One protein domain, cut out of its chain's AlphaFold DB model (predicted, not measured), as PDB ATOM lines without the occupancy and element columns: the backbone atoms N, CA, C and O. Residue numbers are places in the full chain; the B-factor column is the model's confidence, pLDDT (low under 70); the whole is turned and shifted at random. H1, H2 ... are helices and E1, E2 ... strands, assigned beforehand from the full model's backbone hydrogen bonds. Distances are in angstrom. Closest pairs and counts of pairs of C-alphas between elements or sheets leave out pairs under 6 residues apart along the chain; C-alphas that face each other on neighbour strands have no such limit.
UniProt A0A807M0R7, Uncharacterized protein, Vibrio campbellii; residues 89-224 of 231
ATOM      1  N   ILE A  89     149.418 162.047 145.688       92.81
ATOM      2  CA  ILE A  89     150.257 161.040 146.319       92.81
ATOM      3  C   ILE A  89     150.207 161.201 147.835       92.81
ATOM      4  O   ILE A  89     150.476 162.273 148.381       92.81
ATOM      5  N   SER A  90     149.855 160.114 148.523       91.69
ATOM      6  CA  SER A  90     149.840 160.055 149.985       91.69
ATOM      7  C   SER A  90     151.257 159.936 150.527       91.69
ATOM      8  O   SER A  90     151.922 158.926 150.311       91.69
ATOM      9  N   ILE A  91     151.692 160.933 151.289       90.62
ATOM     10  CA  ILE A  91     152.970 160.912 151.995       90.62
ATOM     11  C   ILE A  91     152.700 160.597 153.467       90.62
ATOM     12  O   ILE A  91     152.208 161.471 154.193       90.62
ATOM     13  N   PRO A  92     152.977 159.361 153.917       85.88
ATOM     14  CA  PRO A  92     152.650 158.941 155.268       85.88
ATOM     15  C   PRO A  92     153.463 159.720 156.299       85.88
ATOM     16  O   PRO A  92     154.650 160.010 156.122       85.88
ATOM     17  N   THR A  93     152.802 160.026 157.408       83.12
ATOM     18  CA  THR A  93     153.421 160.554 158.624       83.12
ATOM     19  C   THR A  93     153.362 159.500 159.725       83.12
ATOM     20  O   THR A  93     152.660 158.497 159.616       83.12
ATOM     21  N   HIS A  94     154.057 159.750 160.832       76.62
ATOM     22  CA  HIS A  94     154.022 158.866 161.997       76.62
ATOM     23  C   HIS A  94     152.623 158.737 162.642       76.62
ATOM     24  O   HIS A  94     152.355 157.768 163.344       76.62
ATOM     25  N   SER A  95     151.711 159.696 162.456       71.06
ATOM     26  CA  SER A  95     150.445 159.758 163.204       71.06
ATOM     27  C   SER A  95     149.244 159.164 162.457       71.06
ATOM     28  O   SER A  95     148.141 159.675 162.616       71.06
ATOM     29  N   GLN A  96     149.447 158.164 161.585       79.81
ATOM     30  CA  GLN A  96     148.436 157.620 160.644       79.81
ATOM     31  C   GLN A  96     147.820 158.655 159.678       79.81
ATOM     32  O   GLN A  96     147.008 158.321 158.820       79.81
ATOM     33  N   LEU A  97     148.230 159.918 159.782       87.50
ATOM     34  CA  LEU A  97     147.878 160.991 158.871       87.50
ATOM     35  C   LEU A  97     148.831 160.977 157.678       87.50
ATOM     36  O   LEU A  97     149.978 160.536 157.789       87.50
ATOM     37  N   ALA A  98     148.386 161.521 156.553       90.06
ATOM     38  CA  ALA A  98     149.219 161.666 155.370       90.06
ATOM     39  C   ALA A  98     149.107 163.078 154.804       90.06
ATOM     40  O   ALA A  98     148.016 163.645 154.724       90.06
ATOM     41  N   TYR A  99     150.244 163.632 154.390       94.19
ATOM     42  CA  TYR A  99     150.224 164.747 153.452       94.19
ATOM     43  C   TYR A  99     149.754 164.247 152.090       94.19
ATOM     44  O   TYR A  99     149.906 163.068 151.765       94.19
ATOM     45  N   LYS A 100     149.187 165.147 151.291       95.44
ATOM     46  CA  LYS A 100     148.844 164.868 149.897       95.44
ATOM     47  C   LYS A 100     149.655 165.793 149.010       95.44
ATOM     48  O   LYS A 100     149.566 167.005 149.180       95.44
ATOM     49  N   PHE A 101     150.439 165.227 148.105       95.88
ATOM     50  CA  PHE A 101     151.234 165.984 147.143       95.88
ATOM     51  C   PHE A 101     150.753 165.705 145.725       95.88
ATOM     52  O   PHE A 101     150.601 164.543 145.356       95.88
ATOM     53  N   SER A 102     150.508 166.753 144.947       94.69
ATOM     54  CA  SER A 102     150.101 166.629 143.548       94.69
ATOM     55  C   SER A 102     151.326 166.584 142.644       94.69
ATOM     56  O   SER A 102     152.111 167.528 142.622       94.69
ATOM     57  N   LEU A 103     151.470 165.524 141.847       91.31
ATOM     58  CA  LEU A 103     152.527 165.464 140.826       91.31
ATOM     59  C   LEU A 103     152.269 166.401 139.636       91.31
ATOM     60  O   LEU A 103     153.182 166.622 138.854       91.31
ATOM     61  N   LYS A 104     151.051 166.945 139.496       91.81
ATOM     62  CA  LYS A 104     150.654 167.822 138.380       91.81
ATOM     63  C   LYS A 104     150.757 169.309 138.716       91.81
ATOM     64  O   LYS A 104     151.101 170.113 137.862       91.81
ATOM     65  N   THR A 105     150.380 169.683 139.939       92.25
ATOM     66  CA  THR A 105     150.351 171.088 140.391       92.25
ATOM     67  C   THR A 105     151.460 171.404 141.386       92.25
ATOM     68  O   THR A 105     151.666 172.564 141.726       92.25
ATOM     69  N   PHE A 106     152.167 170.377 141.867       93.75
ATOM     70  CA  PHE A 106     153.209 170.472 142.891       93.75
ATOM     71  C   PHE A 106     152.725 171.049 144.222       93.75
ATOM     72  O   PHE A 106     153.529 171.447 145.060       93.75
ATOM     73  N   GLU A 107     151.411 171.066 144.441       95.62
ATOM     74  CA  GLU A 107     150.803 171.535 145.676       95.62
ATOM     75  C   GLU A 107     150.888 170.472 146.766       95.62
ATOM     76  O   GLU A 107     150.750 169.270 146.520       95.62
ATOM     77  N   LEU A 108     151.060 170.932 148.006       96.00
ATOM     78  CA  LEU A 108     151.099 170.081 149.185       96.00
ATOM     79  C   LEU A 108     149.957 170.431 150.135       96.00
ATOM     80  O   LEU A 108     149.933 171.512 150.721       96.00
ATOM     81  N   TRP A 109     149.053 169.489 150.369       96.19
ATOM     82  CA  TRP A 109     148.032 169.592 151.404       96.19
ATOM     83  C   TRP A 109     148.506 168.948 152.712       96.19
ATOM     84  O   TRP A 109     149.076 167.852 152.728       96.19
ATOM     85  N   SER A 110     148.262 169.641 153.824       93.88
ATOM     86  CA  SER A 110     148.650 169.231 155.172       93.88
ATOM     87  C   SER A 110     147.484 168.638 155.956       93.88
ATOM     88  O   SER A 110     146.486 169.340 156.145       93.88
ATOM     89  N   PRO A 111     147.634 167.444 156.558       91.88
ATOM     90  CA  PRO A 111     146.586 166.853 157.383       91.88
ATOM     91  C   PRO A 111     146.419 167.568 158.726       91.88
ATOM     92  O   PRO A 111     145.342 167.540 159.314       91.88
ATOM     93  N   PHE A 112     147.464 168.249 159.205       89.56
ATOM     94  CA  PHE A 112     147.457 168.938 160.497       89.56
ATOM     95  C   PHE A 112     146.747 170.288 160.430       89.56
ATOM     96  O   PHE A 112     146.068 170.688 161.371       89.56
ATOM     97  N   ARG A 113     146.920 171.002 159.312       88.00
ATOM     98  CA  ARG A 113     146.272 172.301 159.079       88.00
ATOM     99  C   ARG A 113     144.976 172.173 158.288       88.00
ATOM    100  O   ARG A 113     144.212 173.128 158.266       88.00
ATOM    101  N   LYS A 114     144.749 171.014 157.655       91.31
ATOM    102  CA  LYS A 114     143.695 170.779 156.662       91.31
ATOM    103  C   LYS A 114     143.701 171.874 155.597       91.31
ATOM    104  O   LYS A 114     142.688 172.502 155.348       91.31
ATOM    105  N   GLN A 115     144.875 172.196 155.064       93.31
ATOM    106  CA  GLN A 115     145.096 173.327 154.156       93.31
ATOM    107  C   GLN A 115     146.260 173.028 153.218       93.31
ATOM    108  O   GLN A 115     147.162 172.259 153.573       93.31
ATOM    109  N   PHE A 116     146.280 173.702 152.069       92.75
ATOM    110  CA  PHE A 116     147.464 173.776 151.223       92.75
ATOM    111  C   PHE A 116     148.568 174.583 151.908       92.75
ATOM    112  O   PHE A 116     148.327 175.628 152.517       92.75
ATOM    113  N   ILE A 117     149.784 174.055 151.848       93.00
ATOM    114  CA  ILE A 117     150.981 174.703 152.360       93.00
ATOM    115  C   ILE A 117     151.538 175.572 151.242       93.00
ATOM    116  O   ILE A 117     151.806 175.087 150.147       93.00
ATOM    117  N   GLU A 118     151.760 176.846 151.538       92.12
ATOM    118  CA  GLU A 118     152.522 177.718 150.651       92.12
ATOM    119  C   GLU A 118     154.012 177.353 150.728       92.12
ATOM    120  O   GLU A 118     154.553 177.202 151.836       92.12
ATOM    121  N   PRO A 119     154.687 177.172 149.582       93.62
ATOM    122  CA  PRO A 119     156.107 176.875 149.571       93.62
ATOM    123  C   PRO A 119     156.912 178.092 150.033       93.62
ATOM    124  O   PRO A 119     156.542 179.241 149.801       93.62
ATOM    125  N   PHE A 120     158.056 177.838 150.661       93.38
ATOM    126  CA  PHE A 120     159.028 178.873 151.006       93.38
ATOM    127  C   PHE A 120     160.330 178.646 150.242       93.38
ATOM    128  O   PHE A 120     160.602 177.548 149.761       93.38
ATOM    129  N   LEU A 121     161.165 179.680 150.153       92.50
ATOM    130  CA  LEU A 121     162.475 179.569 149.518       92.50
ATOM    131  C   LEU A 121     163.516 179.054 150.517       92.50
ATOM    132  O   LEU A 121     163.926 179.770 151.433       92.50
ATOM    133  N   LEU A 122     163.968 177.818 150.320       89.25
ATOM    134  CA  LEU A 122     165.094 177.222 151.026       89.25
ATOM    135  C   LEU A 122     166.400 177.613 150.325       89.25
ATOM    136  O   LEU A 122     166.576 177.362 149.133       89.25
ATOM    137  N   LYS A 123     167.328 178.229 151.062       85.50
ATOM    138  CA  LYS A 123     168.668 178.539 150.548       85.50
ATOM    139  C   LYS A 123     169.547 177.291 150.597       85.50
ATOM    140  O   LYS A 123     169.652 176.669 151.650       85.50
ATOM    141  N   SER A 124     170.199 176.978 149.483       75.12
ATOM    142  CA  SER A 124     171.252 175.966 149.398       75.12
ATOM    143  C   SER A 124     172.383 176.525 148.534       75.12
ATOM    144  O   SER A 124     172.206 176.742 147.334       75.12
ATOM    145  N   GLY A 125     173.514 176.855 149.164       76.38
ATOM    146  CA  GLY A 125     174.585 177.625 148.528       76.38
ATOM    147  C   GLY A 125     174.092 178.989 148.024       76.38
ATOM    148  O   GLY A 125     173.433 179.732 148.756       76.38
ATOM    149  N   ASN A 126     174.384 179.293 146.757       76.06
ATOM    150  CA  ASN A 126     173.957 180.531 146.089       76.06
ATOM    151  C   ASN A 126     172.523 180.471 145.536       76.06
ATOM    152  O   ASN A 126     171.981 181.495 145.122       76.06
ATOM    153  N   ASN A 127     171.892 179.297 145.557       77.94
ATOM    154  CA  ASN A 127     170.589 179.076 144.947       77.94
ATOM    155  C   ASN A 127     169.467 179.092 145.994       77.94
ATOM    156  O   ASN A 127     169.660 178.792 147.179       77.94
ATOM    157  N   LYS A 128     168.262 179.443 145.542       86.06
ATOM    158  CA  LYS A 128     167.029 179.387 146.333       86.06
ATOM    159  C   LYS A 128     166.078 178.410 145.666       86.06
ATOM    160  O   LYS A 128     165.747 178.589 144.502       86.06
ATOM    161  N   TYR A 129     165.623 177.424 146.424       89.19
ATOM    162  CA  TYR A 129     164.729 176.386 145.932       89.19
ATOM    163  C   TYR A 129     163.383 176.472 146.646       89.19
ATOM    164  O   TYR A 129     163.369 176.596 147.876       89.19
ATOM    165  N   PRO A 130     162.251 176.386 145.930       93.31
ATOM    166  CA  PRO A 130     160.959 176.254 146.576       93.31
ATOM    167  C   PRO A 130     160.913 174.935 147.353       93.31
ATOM    168  O   PRO A 130     161.368 173.881 146.890       93.31
ATOM    169  N   ALA A 131     160.407 175.006 148.576       94.62
ATOM    170  CA  ALA A 131     160.443 173.913 149.525       94.62
ATOM    171  C   ALA A 131     159.212 173.894 150.426       94.62
ATOM    172  O   ALA A 131     158.587 174.917 150.714       94.62
ATOM    173  N   TYR A 132     158.930 172.700 150.929       95.38
ATOM    174  CA  TYR A 132     157.938 172.447 151.952       95.38
ATOM    175  C   TYR A 132     158.587 172.020 153.252       95.38
ATOM    176  O   TYR A 132     159.694 171.488 153.293       95.38
ATOM    177  N   SER A 133     157.864 172.259 154.340       93.06
ATOM    178  CA  SER A 133     158.277 171.847 155.670       93.06
ATOM    179  C   SER A 133     157.290 170.802 156.175       93.06
ATOM    180  O   SER A 133     156.144 171.128 156.494       93.06
ATOM    181  N   ILE A 134     157.729 169.548 156.210       91.44
ATOM    182  CA  ILE A 134     156.892 168.365 156.422       91.44
ATOM    183  C   ILE A 134     157.230 167.740 157.772       91.44
ATOM    184  O   ILE A 134     158.399 167.575 158.120       91.44
ATOM    185  N   VAL A 135     156.207 167.398 158.550       89.38
ATOM    186  CA  VAL A 135     156.364 166.649 159.800       89.38
ATOM    187  C   VAL A 135     156.440 165.165 159.458       89.38
ATOM    188  O   VAL A 135     155.459 164.585 158.998       89.38
ATOM    189  N   ILE A 136     157.605 164.558 159.675       82.94
ATOM    190  CA  ILE A 136     157.855 163.145 159.346       82.94
ATOM    191  C   ILE A 136     157.861 162.249 160.589       82.94
ATOM    192  O   ILE A 136     157.625 161.050 160.481       82.94
ATOM    193  N   ALA A 137     158.062 162.825 161.778       81.75
ATOM    194  CA  ALA A 137     157.901 162.154 163.069       81.75
ATOM    195  C   ALA A 137     157.406 163.159 164.131       81.75
ATOM    196  O   ALA A 137     157.507 164.363 163.886       81.75
ATOM    197  N   PRO A 138     156.918 162.719 165.313       79.81
ATOM    198  CA  PRO A 138     156.278 163.591 166.307       79.81
ATOM    199  C   PRO A 138     157.086 164.843 166.672       79.81
ATOM    200  O   PRO A 138     156.516 165.916 166.828       79.81
ATOM    201  N   ASN A 139     158.416 164.727 166.703       83.56
ATOM    202  CA  ASN A 139     159.338 165.832 166.978       83.56
ATOM    203  C   ASN A 139     160.327 166.089 165.826       83.56
ATOM    204  O   ASN A 139     161.337 166.762 166.018       83.56
ATOM    205  N   LYS A 140     160.074 165.538 164.629       85.19
ATOM    206  CA  LYS A 140     160.953 165.694 163.461       85.19
ATOM    207  C   LYS A 140     160.195 166.361 162.323       85.19
ATOM    208  O   LYS A 140     159.316 165.766 161.698       85.19
ATOM    209  N   LYS A 141     160.599 167.593 162.031       88.81
ATOM    210  CA  LYS A 141     160.201 168.334 160.838       88.81
ATOM    211  C   LYS A 141     161.379 168.369 159.877       88.81
ATOM    212  O   LYS A 141     162.500 168.637 160.302       88.81
ATOM    213  N   THR A 142     161.128 168.106 158.605       88.06
ATOM    214  CA  THR A 142     162.137 168.205 157.552       88.06
ATOM    215  C   THR A 142     161.746 169.283 156.556       88.06
ATOM    216  O   THR A 142     160.565 169.457 156.249       88.06
ATOM    217  N   ASN A 143     162.738 170.015 156.064       91.50
ATOM    218  CA  ASN A 143     162.568 170.900 154.922       91.50
ATOM    219  C   ASN A 143     162.983 170.125 153.679       91.50
ATOM    220  O   ASN A 143     164.106 169.632 153.604       91.50
ATOM    221  N   ILE A 144     162.081 170.021 152.714       90.25
ATOM    222  CA  ILE A 144     162.299 169.279 151.481       90.25
ATOM    223  C   ILE A 144     161.957 170.165 150.295       90.25
ATOM    224  O   ILE A 144     160.909 170.807 150.272       90.25
ATOM    225  N   THR A 145     162.857 170.231 149.319       92.50
ATOM    226  CA  THR A 145     162.598 170.968 148.083       92.50
ATOM    227  C   THR A 145     161.505 170.279 147.274       92.50
ATOM    228  O   THR A 145     161.378 169.052 147.319       92.50
ATOM    229  N   ILE A 146     160.713 171.054 146.531       94.25
ATOM    230  CA  ILE A 146     159.596 170.516 145.739       94.25
ATOM    231  C   ILE A 146     160.095 169.457 144.752       94.25
ATOM    232  O   ILE A 146     159.530 168.372 144.693       94.25
ATOM    233  N   CYS A 147     161.200 169.713 144.052       91.56
ATOM    234  CA  CYS A 147     161.783 168.748 143.122       91.56
ATOM    235  C   CYS A 147     162.181 167.428 143.809       91.56
ATOM    236  O   CYS A 147     161.933 166.346 143.286       91.56
ATOM    237  N   ARG A 148     162.766 167.486 145.018       90.62
ATOM    238  CA  ARG A 148     163.102 166.263 145.767       90.62
ATOM    239  C   ARG A 148     161.843 165.504 146.172       90.62
ATOM    240  O   ARG A 148     161.822 164.279 146.086       90.62
ATOM    241  N   LEU A 149     160.812 166.223 146.614       92.75
ATOM    242  CA  LEU A 149     159.529 165.628 146.971       92.75
ATOM    243  C   LEU A 149     158.870 164.959 145.759       92.75
ATOM    244  O   LEU A 149     158.401 163.831 145.872       92.75
ATOM    245  N   TYR A 150     158.920 165.612 144.598       93.19
ATOM    246  CA  TYR A 150     158.441 165.078 143.328       93.19
ATOM    247  C   TYR A 150     159.110 163.739 142.983       93.19
ATOM    248  O   TYR A 150     158.408 162.745 142.797       93.19
ATOM    249  N   GLN A 151     160.446 163.658 143.028       89.50
ATOM    250  CA  GLN A 151     161.169 162.398 142.790       89.50
ATOM    251  C   GLN A 151     160.804 161.301 143.796       89.50
ATOM    252  O   GLN A 151     160.592 160.149 143.419       89.50
ATOM    253  N   GLN A 152     160.679 161.647 145.082       89.75
ATOM    254  CA  GLN A 152     160.272 160.685 146.111       89.75
ATOM    255  C   GLN A 152     158.849 160.160 145.889       89.75
ATOM    256  O   GLN A 152     158.587 158.978 146.124       89.75
ATOM    257  N   CYS A 153     157.934 161.014 145.431       90.75
ATOM    258  CA  CYS A 153     156.571 160.626 145.096       90.75
ATOM    259  C   CYS A 153     156.517 159.748 143.836       90.75
ATOM    260  O   CYS A 153     155.810 158.741 143.858       90.75
ATOM    261  N   LEU A 154     157.298 160.055 142.793       89.19
ATOM    262  CA  LEU A 154     157.418 159.210 141.598       89.19
ATOM    263  C   LEU A 154     157.961 157.814 141.924       89.19
ATOM    264  O   LEU A 154     157.409 156.806 141.478       89.19
ATOM    265  N   ASP A 155     159.021 157.731 142.730       84.19
ATOM    266  CA  ASP A 155     159.549 156.447 143.199       84.19
ATOM    267  C   ASP A 155     158.517 155.685 144.031       84.19
ATOM    268  O   ASP A 155     158.364 154.472 143.883       84.19
ATOM    269  N   GLY A 156     157.807 156.399 144.910       84.31
ATOM    270  CA  GLY A 156     156.791 155.825 145.779       84.31
ATOM    271  C   GLY A 156     155.604 155.250 145.017       84.31
ATOM    272  O   GLY A 156     155.112 154.194 145.401       84.31
ATOM    273  N   GLN A 157     155.185 155.877 143.913       84.69
ATOM    274  CA  GLN A 157     154.170 155.306 143.021       84.69
ATOM    275  C   GLN A 157     154.623 153.974 142.421       84.69
ATOM    276  O   GLN A 157     153.841 153.031 142.366       84.69
ATOM    277  N   LYS A 158     155.891 153.877 142.004       79.88
ATOM    278  CA  LYS A 158     156.444 152.655 141.399       79.88
ATOM    279  C   LYS A 158     156.671 151.540 142.418       79.88
ATOM    280  O   LYS A 158     156.485 150.374 142.101       79.88
ATOM    281  N   GLN A 159     157.094 151.891 143.633       75.50
ATOM    282  CA  GLN A 159     157.462 150.934 144.686       75.50
ATOM    283  C   GLN A 159     156.319 150.637 145.672       75.50
ATOM    284  O   GLN A 159     156.494 149.829 146.579       75.50
ATOM    285  N   GLY A 160     155.184 151.334 145.563       74.56
ATOM    286  CA  GLY A 160     154.062 151.263 146.505       74.56
ATOM    287  C   GLY A 160     154.309 151.928 147.868       74.56
ATOM    288  O   GLY A 160     153.389 152.020 148.678       74.56
ATOM    289  N   VAL A 161     155.529 152.408 148.147       76.88
ATOM    290  CA  VAL A 161     155.903 153.039 149.422       76.88
ATOM    291  C   VAL A 161     156.837 154.221 149.187       76.88
ATOM    292  O   VAL A 161     157.889 154.082 148.561       76.88
ATOM    293  N   ILE A 162     156.513 155.374 149.776       79.69
ATOM    294  CA  ILE A 162     157.420 156.528 149.811       79.69
ATOM    295  C   ILE A 162     158.461 156.309 150.902       79.69
ATOM    296  O   ILE A 162     158.147 156.260 152.092       79.69
ATOM    297  N   LYS A 163     159.723 156.203 150.491       73.62
ATOM    298  CA  LYS A 163     160.861 156.122 151.405       73.62
ATOM    299  C   LYS A 163     161.470 157.505 151.573       73.62
ATOM    300  O   LYS A 163     161.942 158.102 150.606       73.62
ATOM    301  N   TRP A 164     161.530 157.976 152.816       71.19
ATOM    302  CA  TRP A 164     162.321 159.144 153.191       71.19
ATOM    303  C   TRP A 164     163.805 158.808 153.033       71.19
ATOM    304  O   TRP A 164     164.459 158.320 153.952       71.19
ATOM    305  N   GLN A 165     164.331 158.998 151.826       64.38
ATOM    306  CA  GLN A 165     165.755 158.846 151.566       64.38
ATOM    307  C   GLN A 165     166.469 160.078 152.129       64.38
ATOM    308  O   GLN A 165     166.657 161.049 151.408       64.38
ATOM    309  N   ASP A 166     166.847 160.067 153.406       55.31
ATOM    310  CA  ASP A 166     167.772 161.046 153.998       55.31
ATOM    311  C   ASP A 166     169.211 160.542 153.754       55.31
ATOM    312  O   ASP A 166     169.897 160.066 154.655       55.31
ATOM    313  N   GLY A 167     169.641 160.513 152.491       57.25
ATOM    314  CA  GLY A 167     170.935 159.948 152.107       57.25
ATOM    315  C   GLY A 167     172.034 161.000 151.999       57.25
ATOM    316  O   GLY A 167     171.927 161.902 151.176       57.25
ATOM    317  N   ILE A 168     173.136 160.827 152.740       62.25
ATOM    318  CA  ILE A 168     174.391 161.583 152.532       62.25
ATOM    319  C   ILE A 168     174.943 161.333 151.116       62.25
ATOM    320  O   ILE A 168     175.565 162.219 150.545       62.25
ATOM    321  N   GLY A 169     174.698 160.152 150.534       73.56
ATOM    322  CA  GLY A 169     175.246 159.750 149.233       73.56
ATOM    323  C   GLY A 169     174.376 160.006 148.003       73.56
ATOM    324  O   GLY A 169     174.924 160.085 146.909       73.56
ATOM    325  N   ILE A 170     173.051 160.128 148.150       81.38
ATOM    326  CA  ILE A 170     172.119 160.325 147.027       81.38
ATOM    327  C   ILE A 170     171.331 161.613 147.249       81.38
ATOM    328  O   ILE A 170     170.682 161.801 148.282       81.38
ATOM    329  N   ILE A 171     171.363 162.485 146.249       84.56
ATOM    330  CA  ILE A 171     170.649 163.760 146.230       84.56
ATOM    331  C   ILE A 171     169.776 163.851 144.983       84.56
ATOM    332  O   ILE A 171     170.126 163.330 143.925       84.56
ATOM    333  N   ALA A 172     168.644 164.537 145.097       85.62
ATOM    334  CA  ALA A 172     167.885 164.956 143.927       85.62
ATOM    335  C   ALA A 172     168.554 166.218 143.371       85.62
ATOM    336  O   ALA A 172     168.596 167.240 144.059       85.62
ATOM    337  N   ARG A 173     169.105 166.145 142.158       85.00
ATOM    338  CA  ARG A 173     169.549 167.333 141.426       85.00
ATOM    339  C   ARG A 173     168.334 168.076 140.895       85.00
ATOM    340  O   ARG A 173     167.328 167.472 140.537       85.00
ATOM    341  N   GLN A 174     168.454 169.396 140.885       86.06
ATOM    342  CA  GLN A 174     167.382 170.330 140.558       86.06
ATOM    343  C   GLN A 174     167.929 171.314 139.516       86.06
ATOM    344  O   GLN A 174     168.454 172.355 139.923       86.06
ATOM    345  N   PRO A 175     167.933 170.949 138.217       81.44
ATOM    346  CA  PRO A 175     168.479 171.793 137.152       81.44
ATOM    347  C   PRO A 175     167.800 173.162 137.120       81.44
ATOM    348  O   PRO A 175     168.487 174.178 137.215       81.44
ATOM    349  N   ASP A 176     166.467 173.161 137.121       82.12
ATOM    350  CA  ASP A 176     165.645 174.337 137.369       82.12
ATOM    351  C   ASP A 176     164.931 174.195 138.734       82.12
ATOM    352  O   ASP A 176     164.260 173.190 138.996       82.12
ATOM    353  N   PRO A 177     165.075 175.167 139.656       79.06
ATOM    354  CA  PRO A 177     164.328 175.197 140.910       79.06
ATOM    355  C   PRO A 177     162.797 175.212 140.759       79.06
ATOM    356  O   PRO A 177     162.108 174.847 141.713       79.06
ATOM    357  N   PHE A 178     162.277 175.661 139.618       81.88
ATOM    358  CA  PHE A 178     160.856 175.879 139.344       81.88
ATOM    359  C   PHE A 178     160.245 174.850 138.392       81.88
ATOM    360  O   PHE A 178     159.029 174.862 138.215       81.88
ATOM    361  N   GLU A 179     161.047 173.918 137.872       87.06
ATOM    362  CA  GLU A 179     160.579 172.794 137.056       87.06
ATOM    363  C   GLU A 179     160.880 171.470 137.785       87.06
ATOM    364  O   GLU A 179     161.919 170.838 137.579       87.06
ATOM    365  N   PRO A 180     160.001 171.027 138.711       87.25
ATOM    366  CA  PRO A 180     160.192 169.784 139.457       87.25
ATOM    367  C   PRO A 180     160.349 168.542 138.581       87.25
ATOM    368  O   PRO A 180     161.005 167.593 139.007       87.25
ATOM    369  N   GLU A 181     159.778 168.548 137.380       88.31
ATOM    370  CA  GLU A 181     159.777 167.420 136.444       88.31
ATOM    371  C   GLU A 181     161.178 167.086 135.913       88.31
ATOM    372  O   GLU A 181     161.502 165.912 135.736       88.31
ATOM    373  N   ASP A 182     162.046 168.091 135.793       87.19
ATOM    374  CA  ASP A 182     163.422 167.963 135.295       87.19
ATOM    375  C   ASP A 182     164.410 167.440 136.343       87.19
ATOM    376  O   ASP A 182     165.605 167.243 136.089       87.19
ATOM    377  N   SER A 183     163.935 167.227 137.565       89.00
ATOM    378  CA  SER A 183     164.771 166.698 138.629       89.00
ATOM    379  C   SER A 183     165.106 165.224 138.433       89.00
ATOM    380  O   SER A 183     164.388 164.469 137.785       89.00
ATOM    381  N   TYR A 184     166.227 164.794 139.005       87.12
ATOM    382  CA  TYR A 184     166.669 163.403 138.928       87.12
ATOM    383  C   TYR A 184     167.574 163.046 140.102       87.12
ATOM    384  O   TYR A 184     168.232 163.905 140.701       87.12
ATOM    385  N   TRP A 185     167.633 161.761 140.438       87.00
ATOM    386  CA  TRP A 185     168.552 161.271 141.458       87.00
ATOM    387  C   TRP A 185     169.992 161.239 140.952       87.00
ATOM    388  O   TRP A 185     170.276 160.800 139.842       87.00
ATOM    389  N   SER A 186     170.921 161.690 141.787       86.06
ATOM    390  CA  SER A 186     172.348 161.731 141.478       86.06
ATOM    391  C   SER A 186     173.197 161.487 142.721       86.06
ATOM    392  O   SER A 186     172.721 161.581 143.857       86.06
ATOM    393  N   VAL A 187     174.471 161.180 142.498       85.31
ATOM    394  CA  VAL A 187     175.453 161.016 143.570       85.31
ATOM    395  C   VAL A 187     175.781 162.374 144.182       85.31
ATOM    396  O   VAL A 187     176.030 163.351 143.469       85.31
ATOM    397  N   ASN A 188     175.815 162.427 145.510       85.75
ATOM    398  CA  ASN A 188     176.334 163.578 146.228       85.75
ATOM    399  C   ASN A 188     177.864 163.588 146.166       85.75
ATOM    400  O   ASN A 188     178.521 162.797 146.843       85.75
ATOM    401  N   LEU A 189     178.422 164.504 145.380       84.69
ATOM    402  CA  LEU A 189     179.869 164.629 145.199       84.69
ATOM    403  C   LEU A 189     180.592 165.156 146.450       84.69
ATOM    404  O   LEU A 189     181.809 165.033 146.539       84.69
ATOM    405  N   GLU A 190     179.861 165.697 147.427       83.75
ATOM    406  CA  GLU A 190     180.416 166.152 148.710       83.75
ATOM    407  C   GLU A 190     180.544 165.015 149.742       83.75
ATOM    408  O   GLU A 190     181.125 165.195 150.810       83.75
ATOM    409  N   ALA A 191     179.992 163.832 149.455       84.50
ATOM    410  CA  ALA A 191     180.077 162.682 150.350       84.50
ATOM    411  C   ALA A 191     181.462 162.012 150.304       84.50
ATOM    412  O   ALA A 191     182.240 162.220 149.377       84.50
ATOM    413  N   SER A 192     181.766 161.135 151.268       87.94
ATOM    414  CA  SER A 192     183.004 160.337 151.223       87.94
ATOM    415  C   SER A 192     183.065 159.445 149.974       87.94
ATOM    416  O   SER A 192     182.023 158.998 149.492       87.94
ATOM    417  N   MET A 193     184.265 159.102 149.488       88.38
ATOM    418  CA  MET A 193     184.423 158.223 148.313       88.38
ATOM    419  C   MET A 193     183.687 156.881 148.469       88.38
ATOM    420  O   MET A 193     183.027 156.426 147.537       88.38
ATOM    421  N   ALA A 194     183.721 156.275 149.662       87.69
ATOM    422  CA  ALA A 194     182.987 155.040 149.943       87.69
ATOM    423  C   ALA A 194     181.462 155.239 149.843       87.69
ATOM    424  O   ALA A 194     180.740 154.399 149.300       87.69
ATOM    425  N   THR A 195     180.956 156.376 150.326       85.00
ATOM    426  CA  THR A 195     179.539 156.744 150.214       85.00
ATOM    427  C   THR A 195     179.137 157.008 148.761       85.00
ATOM    428  O   THR A 195     178.067 156.567 148.344       85.00
ATOM    429  N   GLN A 196     179.995 157.670 147.980       86.88
ATOM    430  CA  GLN A 196     179.773 157.926 146.555       86.88
ATOM    431  C   GLN A 196     179.737 156.630 145.736       86.88
ATOM    432  O   GLN A 196     178.843 156.456 144.906       86.88
ATOM    433  N   ALA A 197     180.649 155.690 146.000       84.94
ATOM    434  CA  ALA A 197     180.671 154.386 145.335       84.94
ATOM    435  C   ALA A 197     179.387 153.586 145.615       84.94
ATOM    436  O   ALA A 197     178.742 153.083 144.693       84.94
ATOM    437  N   ASN A 198     178.953 153.545 146.880       84.56
ATOM    438  CA  ASN A 198     177.697 152.900 147.263       84.56
ATOM    439  C   ASN A 198     176.475 153.566 146.613       84.56
ATOM    440  O   ASN A 198     175.580 152.870 146.133       84.56
ATOM    441  N   ALA A 199     176.439 154.900 146.576       85.00
ATOM    442  CA  ALA A 199     175.367 155.654 145.936       85.00
ATOM    443  C   ALA A 199     175.299 155.396 144.425       85.00
ATOM    444  O   ALA A 199     174.216 155.138 143.907       85.00
ATOM    445  N   SER A 200     176.446 155.394 143.744       83.38
ATOM    446  CA  SER A 200     176.541 155.114 142.305       83.38
ATOM    447  C   SER A 200     175.968 153.737 141.977       83.38
ATOM    448  O   SER A 200     175.107 153.617 141.110       83.38
ATOM    449  N   ARG A 201     176.357 152.712 142.749       80.62
ATOM    450  CA  ARG A 201     175.841 151.347 142.586       80.62
ATOM    451  C   ARG A 201     174.326 151.273 142.796       80.62
ATOM    452  O   ARG A 201     173.629 150.607 142.039       80.62
ATOM    453  N   LEU A 202     173.802 151.951 143.819       77.94
ATOM    454  CA  LEU A 202     172.359 151.988 144.087       77.94
ATOM    455  C   LEU A 202     171.572 152.676 142.966       77.94
ATOM    456  O   LEU A 202     170.470 152.229 142.649       77.94
ATOM    457  N   LEU A 203     172.118 153.748 142.385       77.56
ATOM    458  CA  LEU A 203     171.492 154.448 141.265       77.56
ATOM    459  C   LEU A 203     171.506 153.604 139.995       77.56
ATOM    460  O   LEU A 203     170.471 153.510 139.348       77.56
ATOM    461  N   GLU A 204     172.614 152.930 139.685       73.44
ATOM    462  CA  GLU A 204     172.696 152.038 138.522       73.44
ATOM    463  C   GLU A 204     171.691 150.880 138.624       73.44
ATOM    464  O   GLU A 204     170.993 150.581 137.658       73.44
ATOM    465  N   ILE A 205     171.528 150.285 139.814       68.94
ATOM    466  CA  ILE A 205     170.542 149.216 140.051       68.94
ATOM    467  C   ILE A 205     169.099 149.721 139.871       68.94
ATOM    468  O   ILE A 205     168.258 149.010 139.318       68.94
ATOM    469  N   LYS A 206     168.792 150.934 140.352       66.94
ATOM    470  CA  LYS A 206     167.420 151.476 140.365       66.94
ATOM    471  C   LYS A 206     167.012 152.206 139.081       66.94
ATOM    472  O   LYS A 206     165.840 152.173 138.720       66.94
ATOM    473  N   TYR A 207     167.948 152.875 138.415       65.19
ATOM    474  CA  TYR A 207     167.697 153.807 137.306       65.19
ATOM    475  C   TYR A 207     168.609 153.557 136.089       65.19
ATOM    476  O   TYR A 207     168.612 154.349 135.153       65.19
ATOM    477  N   GLY A 208     169.391 152.471 136.070       58.22
ATOM    478  CA  GLY A 208     170.253 152.112 134.940       58.22
ATOM    479  C   GLY A 208     171.390 153.106 134.660       58.22
ATOM    480  O   GLY A 208     171.626 154.059 135.401       58.22
ATOM    481  N   LYS A 209     172.110 152.892 133.549       49.59
ATOM    482  CA  LYS A 209     173.320 153.658 133.178       49.59
ATOM    483  C   LYS A 209     173.080 155.116 132.756       49.59
ATOM    484  O   LYS A 209     174.036 155.880 132.692       49.59
ATOM    485  N   ASN A 210     171.831 155.516 132.507       50.53
ATOM    486  CA  ASN A 210     171.494 156.848 131.983       50.53
ATOM    487  C   ASN A 210     170.722 157.734 132.979       50.53
ATOM    488  O   ASN A 210     170.194 158.765 132.568       50.53
ATOM    489  N   ASN A 211     170.603 157.338 134.256       49.03
ATOM    490  CA  ASN A 211     169.775 158.019 135.270       49.03
ATOM    491  C   ASN A 211     168.315 158.272 134.821       49.03
ATOM    492  O   ASN A 211     167.635 159.147 135.356       49.03
ATOM    493  N   ARG A 212     167.829 157.504 133.836       45.44
ATOM    494  CA  ARG A 212     166.445 157.501 133.354       45.44
ATOM    495  C   ARG A 212     165.778 156.217 133.840       45.44
ATOM    496  O   ARG A 212     166.428 155.180 133.799       45.44
ATOM    497  N   PRO A 213     164.507 156.237 134.266       43.75
ATOM    498  CA  PRO A 213     163.861 155.047 134.807       43.75
ATOM    499  C   PRO A 213     163.963 153.863 133.835       43.75
ATOM    500  O   PRO A 213     163.505 153.971 132.698       43.75
ATOM    501  N   SER A 214     164.566 152.751 134.268       37.22
ATOM    502  CA  SER A 214     164.613 151.530 133.456       37.22
ATOM    503  C   SER A 214     163.212 150.894 133.407       37.22
ATOM    504  O   SER A 214     162.572 150.822 134.462       37.22
ATOM    505  N   PRO A 215     162.714 150.439 132.241       40.53
ATOM    506  CA  PRO A 215     161.365 149.877 132.099       40.53
ATOM    507  C   PRO A 215     161.102 148.570 132.874       40.53
ATOM    508  O   PRO A 215     159.944 148.220 133.079       40.53
ATOM    509  N   ASP A 216     162.137 147.862 133.338       42.88
ATOM    510  CA  ASP A 216     162.030 146.418 133.622       42.88
ATOM    511  C   ASP A 216     161.866 145.987 135.092       42.88
ATOM    512  O   ASP A 216     161.943 144.799 135.398       42.88
ATOM    513  N   HIS A 217     161.573 146.889 136.034       46.00
ATOM    514  CA  HIS A 217     161.446 146.485 137.452       46.00
ATOM    515  C   HIS A 217     160.043 146.075 137.921       46.00
ATOM    516  O   HIS A 217     159.867 145.749 139.093       46.00
ATOM    517  N   THR A 218     159.053 145.987 137.029       38.91
ATOM    518  CA  THR A 218     157.735 145.417 137.378       38.91
ATOM    519  C   THR A 218     157.728 143.878 137.351       38.91
ATOM    520  O   THR A 218     156.802 143.267 137.873       38.91
ATOM    521  N   ALA A 219     158.758 143.225 136.791       37.00
ATOM    522  CA  ALA A 219     158.736 141.779 136.530       37.00
ATOM    523  C   ALA A 219     159.573 140.907 137.490       37.00
ATOM    524  O   ALA A 219     159.348 139.702 137.554       37.00
ATOM    525  N   MET A 220     160.510 141.463 138.272       38.72
ATOM    526  CA  MET A 220     161.405 140.635 139.109       38.72
ATOM    527  C   MET A 220     160.893 140.323 140.524       38.72
ATOM    528  O   MET A 220     161.496 139.501 141.204       38.72
ATOM    529  N   HIS A 221     159.779 140.910 140.974       38.53
ATOM    530  CA  HIS A 221     159.281 140.691 142.343       38.53
ATOM    531  C   HIS A 221     158.135 139.678 142.490       38.53
ATOM    532  O   HIS A 221     157.707 139.436 143.617       38.53
ATOM    533  N   LEU A 222     157.679 139.044 141.404       35.38
ATOM    534  CA  LEU A 222     156.664 137.981 141.478       35.38
ATOM    535  C   LEU A 222     157.260 136.561 141.534       35.38
ATOM    536  O   LEU A 222     156.684 135.703 142.189       35.38
ATOM    537  N   ASN A 223     158.452 136.321 140.978       34.50
ATOM    538  CA  ASN A 223     159.014 134.959 140.905       34.50
ATOM    539  C   ASN A 223     159.896 134.552 142.106       34.50
ATOM    540  O   ASN A 223     160.163 133.366 142.306       34.50
ATOM    541  N   ASP A 224     160.333 135.507 142.930       37.44
ATOM    542  CA  ASP A 224     161.248 135.239 144.059       37.44
ATOM    543  C   ASP A 224     160.521 134.941 145.388       37.44
ATOM    544  O   ASP A 224     161.148 134.576 146.385       37.44
TER     545      ASP A 224
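This is residues 89 to 224 of the 231 residues of an uncharacterized protein of Vibrio campbellii (UniProt A0A807M0R7). H1 is the middle of a stack: on one side of it lie two small sheets, E1 to E4 and E5 to E7, only partly face to face as a loose sandwich, and on the other side the hairpin E8 E9, which H2 covers. Beyond H2 the last residues, 219 to 224, stick out as a free tail. The printed part has 136 residues, with nine named strands and two named helices in the order E1 to E7, H1, E8, E9, H2; the three sheets are antiparallel and the class is mixed. It is compact, with a radius of gyration of the C-alphas of 15.6 A and spans of 42 by 40 by 29 A.

Begin with E1, residues 89 to 92, E2, 98 to 102, E3, 108 to 110, and E4, 115 to 117, a meander, each strand the antiparallel neighbour of the one before. Within hydrogen-bond range are N 91 and O 99, 2.8 A, N 109 and O 100, 2.8 A, and N 117 and O 108, 2.8 A. E4 runs on into E5, residues 120 to 124, at 28 degrees across a break of 2 residues. With E6, 127 to 137, and E7, 140 to 145, E5 forms a second meander; look for N 122 and O 129, 2.8 A, and N 134 and O 142, 2.8 A. E6 bends by 62 degrees at residue 130. The two sheets form a sandwich, two sheets face to face, 9.9 A centre to centre where they face each other. H1, residues 146 to 159, is on the first sheet on one face, making two layers, a helix over a sheet, at a height of 8.8 A; on the local plane it runs across the strands, at 90 degrees to E1. Next come E8, 170 to 173, and E9, 184 to 187, a hairpin with N 171 and O 186 2.9 A apart. The closest C-alphas of H1 and E8, Arg 148 and Ala 172, are 5.3 A apart. For H2, residues 193 to 207, and E9 they are Val 187 and Ala 199, 5.9 A; H1 and H2 are apart. In H1 and H2 every O i to N i+4 pair is within hydrogen-bond range.

Find C-alpha 89 at (150.257, 161.040, 146.319), where E1 begins. E6 spans 27.9 A and E7 16.3 A. From C-alpha 146 at (159.596, 170.516, 145.739), H1 runs 19.7 A. H2 runs 20.5 A to C-alpha 207 at (167.697, 153.807, 137.306).

The farthest C-alphas, Asn 126 and Asn 223, are 48.2 A apart. The printed part has no cut and no long link. Residues 208 to 224 hold no named element. Mean pLDDT of the printed part is 79.9; residues 165 to 168 and 205 to 224 are under 70.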